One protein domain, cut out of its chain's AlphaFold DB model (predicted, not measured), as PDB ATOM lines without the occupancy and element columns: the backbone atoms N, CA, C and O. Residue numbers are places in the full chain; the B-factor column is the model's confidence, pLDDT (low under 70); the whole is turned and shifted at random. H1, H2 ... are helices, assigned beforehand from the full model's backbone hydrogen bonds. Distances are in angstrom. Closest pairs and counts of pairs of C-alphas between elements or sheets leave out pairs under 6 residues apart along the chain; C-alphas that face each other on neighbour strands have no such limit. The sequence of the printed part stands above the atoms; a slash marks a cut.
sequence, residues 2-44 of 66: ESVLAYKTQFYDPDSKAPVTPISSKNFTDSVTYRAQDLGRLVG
ATOM      1  N   GLU A   2     104.956 108.822  20.955       95.81
ATOM      2  CA  GLU A   2     104.478 109.655  22.074       95.81
ATOM      3  C   GLU A   2     102.983 109.481  22.385       95.81
ATOM      4  O   GLU A   2     102.627 109.263  23.537       95.81
ATOM      5  N   SER A   3     102.110 109.464  21.371       96.44
ATOM      6  CA  SER A   3     100.663 109.270  21.564       96.44
ATOM      7  C   SER A   3     100.297 107.912  22.175       96.44
ATOM      8  O   SER A   3      99.343 107.826  22.936       96.44
ATOM      9  N   VAL A   4     101.059 106.854  21.877       93.81
ATOM     10  CA  VAL A   4     100.862 105.521  22.477       93.81
ATOM     11  C   VAL A   4     101.300 105.549  23.944       93.81
ATOM     12  O   VAL A   4     100.555 105.132  24.824       93.81
ATOM     13  N   LEU A   5     102.476 106.123  24.219       94.62
ATOM     14  CA  LEU A   5     103.042 106.218  25.570       94.62
ATOM     15  C   LEU A   5     102.320 107.234  26.474       94.62
ATOM     16  O   LEU A   5     102.494 107.205  27.690       94.62
ATOM     17  N   ALA A   6     101.470 108.101  25.915       96.06
ATOM     18  CA  ALA A   6     100.599 108.982  26.689       96.06
ATOM     19  C   ALA A   6      99.597 108.195  27.559       96.06
ATOM     20  O   ALA A   6      99.234 108.649  28.645       96.06
ATOM     21  N   TYR A   7      99.205 106.986  27.141       95.12
ATOM     22  CA  TYR A   7      98.366 106.072  27.925       95.12
ATOM     23  C   TYR A   7      99.205 105.283  28.946       95.12
ATOM     24  O   TYR A   7      99.278 104.053  28.905       95.12
ATOM     25  N   LYS A   8      99.833 106.006  29.883       92.56
ATOM     26  CA  LYS A   8     100.802 105.472  30.863       92.56
ATOM     27  C   LYS A   8     100.297 104.279  31.680       92.56
ATOM     28  O   LYS A   8     101.074 103.425  32.070       92.56
ATOM     29  N   THR A   9      98.992 104.205  31.941       94.44
ATOM     30  CA  THR A   9      98.405 103.103  32.721       94.44
ATOM     31  C   THR A   9      98.249 101.806  31.927       94.44
ATOM     32  O   THR A   9      97.956 100.775  32.525       94.44
ATOM     33  N   GLN A  10      98.384 101.851  30.597       95.81
ATOM     34  CA  GLN A  10      98.184 100.708  29.702       95.81
ATOM     35  C   GLN A  10      99.502 100.186  29.119       95.81
ATOM     36  O   GLN A  10      99.695  98.974  29.049       95.81
ATOM     37  N   PHE A  11     100.395 101.086  28.701       95.75
ATOM     38  CA  PHE A  11     101.663 100.742  28.048       95.75
ATOM     39  C   PHE A  11     102.845 100.765  29.019       95.75
ATOM     40  O   PHE A  11     102.683 101.003  30.212       95.75
ATOM     41  N   TYR A  12     104.037 100.457  28.505       95.62
ATOM     42  CA  TYR A  12     105.243 100.330  29.314       95.62
ATOM     43  C   TYR A  12     105.584 101.621  30.064       95.62
ATOM     44  O   TYR A  12     105.874 102.653  29.460       95.62
ATOM     45  N   ASP A  13     105.606 101.507  31.388       95.00
ATOM     46  CA  ASP A  13     106.087 102.511  32.326       95.00
ATOM     47  C   ASP A  13     106.943 101.777  33.381       95.00
ATOM     48  O   ASP A  13     106.412 100.916  34.093       95.00
ATOM     49  N   PRO A  14     108.261 102.045  33.459       92.50
ATOM     50  CA  PRO A  14     109.163 101.361  34.387       92.50
ATOM     51  C   PRO A  14     108.833 101.619  35.864       92.50
ATOM     52  O   PRO A  14     109.215 100.808  36.706       92.50
ATOM     53  N   ASP A  15     108.110 102.697  36.175       94.44
ATOM     54  CA  ASP A  15     107.745 103.079  37.542       94.44
ATOM     55  C   ASP A  15     106.340 102.583  37.937       94.44
ATOM     56  O   ASP A  15     105.877 102.796  39.067       94.44
ATOM     57  N   SER A  16     105.641 101.905  37.020       93.56
ATOM     58  CA  SER A  16     104.284 101.417  37.250       93.56
ATOM     59  C   SER A  16     104.240 100.285  38.275       93.56
ATOM     60  O   SER A  16     105.000  99.320  38.231       93.56
ATOM     61  N   LYS A  17     103.266 100.384  39.184       94.38
ATOM     62  CA  LYS A  17     102.925  99.347  40.176       94.38
ATOM     63  C   LYS A  17     101.652  98.583  39.809       94.38
ATOM     64  O   LYS A  17     101.148  97.805  40.618       94.38
ATOM     65  N   ALA A  18     101.087  98.853  38.634       93.56
ATOM     66  CA  ALA A  18      99.892  98.174  38.157       93.56
ATOM     67  C   ALA A  18     100.210  96.717  37.762       93.56
ATOM     68  O   ALA A  18     101.365  96.389  37.479       93.56
ATOM     69  N   PRO A  19      99.202  95.829  37.715       93.88
ATOM     70  CA  PRO A  19      99.388  94.479  37.201       93.88
ATOM     71  C   PRO A  19      99.916  94.483  35.763       93.88
ATOM     72  O   PRO A  19      99.469  95.272  34.929       93.88
ATOM     73  N   VAL A  20     100.827  93.559  35.462       93.88
ATOM     74  CA  VAL A  20     101.360  93.391  34.107       93.88
ATOM     75  C   VAL A  20     100.265  92.841  33.195       93.88
ATOM     76  O   VAL A  20      99.694  91.779  33.439       93.88
ATOM     77  N   THR A  21     100.010  93.559  32.110       96.38
ATOM     78  CA  THR A  21      99.167  93.139  30.988       96.38
ATOM     79  C   THR A  21     100.037  92.810  29.767       96.38
ATOM     80  O   THR A  21     101.195  93.246  29.707       96.38
ATOM     81  N   PRO A  22      99.503  92.113  28.745       95.38
ATOM     82  CA  PRO A  22     100.250  91.823  27.518       95.38
ATOM     83  C   PRO A  22     100.861  93.066  26.847       95.38
ATOM     84  O   PRO A  22     101.965  92.994  26.308       95.38
ATOM     85  N   ILE A  23     100.171  94.211  26.923       96.06
ATOM     86  CA  ILE A  23     100.579  95.459  26.263       96.06
ATOM     87  C   ILE A  23     101.440  96.383  27.144       96.06
ATOM     88  O   ILE A  23     102.088  97.290  26.626       96.06
ATOM     89  N   SER A  24     101.512  96.119  28.453       96.50
ATOM     90  CA  SER A  24     102.320  96.899  29.410       96.50
ATOM     91  C   SER A  24     103.816  96.560  29.395       96.50
ATOM     92  O   SER A  24     104.622  97.221  30.046       96.50
ATOM     93  N   SER A  25     104.223  95.517  28.670       95.31
ATOM     94  CA  SER A  25     105.629  95.114  28.607       95.31
ATOM     95  C   SER A  25     106.440  96.012  27.667       95.31
ATOM     96  O   SER A  25     105.951  96.456  26.622       95.31
ATOM     97  N   LYS A  26     107.730  96.218  27.975       94.19
ATOM     98  CA  LYS A  26     108.658  96.901  27.055       94.19
ATOM     99  C   LYS A  26     108.688  96.216  25.685       94.19
ATOM    100  O   LYS A  26     108.647  96.883  24.656       94.19
ATOM    101  N   ASN A  27     108.675  94.883  25.686       96.12
ATOM    102  CA  ASN A  27     108.669  94.077  24.470       96.12
ATOM    103  C   ASN A  27     107.473  94.395  23.558       96.12
ATOM    104  O   ASN A  27     107.637  94.444  22.344       96.12
ATOM    105  N   PHE A  28     106.285  94.666  24.116       96.19
ATOM    106  CA  PHE A  28     105.136  95.075  23.307       96.19
ATOM    107  C   PHE A  28     105.391  96.418  22.610       96.19
ATOM    108  O   PHE A  28     105.197  96.538  21.402       96.19
ATOM    109  N   THR A  29     105.889  97.410  23.351       95.25
ATOM    110  CA  THR A  29     106.204  98.745  22.808       95.25
ATOM    111  C   THR A  29     107.256  98.668  21.696       95.25
ATOM    112  O   THR A  29     107.092  99.275  20.635       95.25
ATOM    113  N   ASP A  30     108.303  97.868  21.904       96.06
ATOM    114  CA  ASP A  30     109.327  97.608  20.891       96.06
ATOM    115  C   ASP A  30     108.705  96.910  19.664       96.06
ATOM    116  O   ASP A  30     108.968  97.295  18.525       96.06
ATOM    117  N   SER A  31     107.795  95.950  19.877       96.94
ATOM    118  CA  SER A  31     107.140  95.204  18.793       96.94
ATOM    119  C   SER A  31     106.270  96.070  17.878       96.94
ATOM    120  O   SER A  31     106.241  95.825  16.672       96.94
ATOM    121  N   VAL A  32     105.619  97.114  18.408       96.62
ATOM    122  CA  VAL A  32     104.887  98.107  17.597       96.62
ATOM    123  C   VAL A  32     105.846  98.814  16.638       96.62
ATOM    124  O   VAL A  32     105.562  98.937  15.446       96.62
ATOM    125  N   THR A  33     107.018  99.215  17.138       97.00
ATOM    126  CA  THR A  33     108.048  99.875  16.324       97.00
ATOM    127  C   THR A  33     108.603  98.923  15.266       97.00
ATOM    128  O   THR A  33     108.674  99.289  14.093       97.00
ATOM    129  N   TYR A  34     108.926  97.681  15.644       97.56
ATOM    130  CA  TYR A  34     109.429  96.671  14.709       97.56
ATOM    131  C   TYR A  34     108.422  96.341  13.611       97.56
ATOM    132  O   TYR A  34     108.804  96.200  12.453       97.56
ATOM    133  N   ARG A  35     107.128  96.258  13.943       98.06
ATOM    134  CA  ARG A  35     106.077  96.026  12.951       98.06
ATOM    135  C   ARG A  35     106.014  97.155  11.927       98.06
ATOM    136  O   ARG A  35     105.937  96.874  10.734       98.06
ATOM    137  N   ALA A  36     106.068  98.406  12.379       98.31
ATOM    138  CA  ALA A  36     106.046  99.555  11.481       98.31
ATOM    139  C   ALA A  36     107.286  99.597  10.569       98.31
ATOM    140  O   ALA A  36     107.167  99.920   9.387       98.31
ATOM    141  N   GLN A  37     108.462  99.227  11.085       98.38
ATOM    142  CA  GLN A  37     109.691  99.118  10.288       98.38
ATOM    143  C   GLN A  37     109.631  97.985   9.265       98.38
ATOM    144  O   GLN A  37     110.028  98.182   8.121       98.38
ATOM    145  N   ASP A  38     109.127  96.808   9.647       98.50
ATOM    146  CA  ASP A  38     109.002  95.678   8.722       98.50
ATOM    147  C   ASP A  38     108.044  96.002   7.571       98.50
ATOM    148  O   ASP A  38     108.368  95.759   6.410       98.50
ATOM    149  N   LEU A  39     106.913  96.650   7.866       98.56
ATOM    150  CA  LEU A  39     106.004  97.145   6.833       98.56
ATOM    151  C   LEU A  39     106.660  98.229   5.971       98.56
ATOM    152  O   LEU A  39     106.549  98.179   4.749       98.56
ATOM    153  N   GLY A  40     107.388  99.170   6.581       98.62
ATOM    154  CA  GLY A  40     108.138 100.203   5.861       98.62
ATOM    155  C   GLY A  40     109.144  99.609   4.876       98.62
ATOM    156  O   GLY A  40     109.184 100.000   3.708       98.62
ATOM    157  N   ARG A  41     109.886  98.583   5.308       98.44
ATOM    158  CA  ARG A  41     110.846  97.843   4.481       98.44
ATOM    159  C   ARG A  41     110.198  97.262   3.223       98.44
ATOM    160  O   ARG A  41     110.825  97.294   2.168       98.44
ATOM    161  N   LEU A  42     108.969  96.748   3.313       98.19
ATOM    162  CA  LEU A  42     108.260  96.168   2.162       98.19
ATOM    163  C   LEU A  42     107.918  97.202   1.079       98.19
ATOM    164  O   LEU A  42     107.807  96.833  -0.087       98.19
ATOM    165  N   VAL A  43     107.773  98.476   1.448       97.94
ATOM    166  CA  VAL A  43     107.402  99.572   0.534       97.94
ATOM    167  C   VAL A  43     108.528 100.595   0.319       97.94
ATOM    168  O   VAL A  43     108.312 101.630  -0.305       97.94
ATOM    169  N   GLY A  44     109.739 100.315   0.814       97.94
ATOM    170  CA  GLY A  44     110.922 101.152   0.594       97.94
ATOM    171  C   GLY A  44     110.977 102.447   1.414       97.94
ATOM    172  O   GLY A  44     111.674 103.377   1.016       97.94
TER     173      GLY A  44
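What this domain is: This is residues 2 to 44 of the 66 residues of the protein "Lmbe-related protein" of Algibacter lectus (UniProt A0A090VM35). One long helix, H2, makes most of the length, and its later part, residues 33 to 43, sticks out as a bare arm together with residue 44. Near the beginning of H2 the unnamed stretch of residues 6 to 25 winds in a wide loop, and the short helix H1 lies at the other end of that loop. The printed part has 43 residues with two named helices, H1 then H2 along the chain, and no named strand; its class is all helix. The whole is loose, with a radius of gyration of the C-alphas of 12.3 A, and its C-alphas span 40 by 18 by 12 A.

Where its parts are: H2 is residues 26 to 43, 26.7 A from first to last C-alpha. It begins with C-alpha 26 at (108.658, 96.901, 27.055) and ends with C-alpha 43 at (107.402, 99.572, 0.534). H1 is residues 2 to 5, beginning with C-alpha 2 at (104.478, 109.655, 22.074).

How they stand to each other: In residues 33 to 44, of which 33 to 43 belong to H2, no C-alpha has another, 8 or more residues away along the chain, within 10 A. H1 and H2 are apart, with no C-alpha of the one within 8 A of the other. In H2, 13 of 14 O i to N i+4 pairs are within hydrogen-bond range; H1 is too short for such a pair, and its one O i to N i+3 pair is within range.

The domain as a whole: The two C-alphas farthest apart, those of Lys 17 and Gly 44, are 40.4 A apart. Without residues 33 to 44, the body of 31 residues spans 22 by 17 by 12 A. The link from H1 to H2 is long, 20 residues. The printed part has no cut. The model's mean pLDDT over the printed part is 95.9, and no printed residue is under 70.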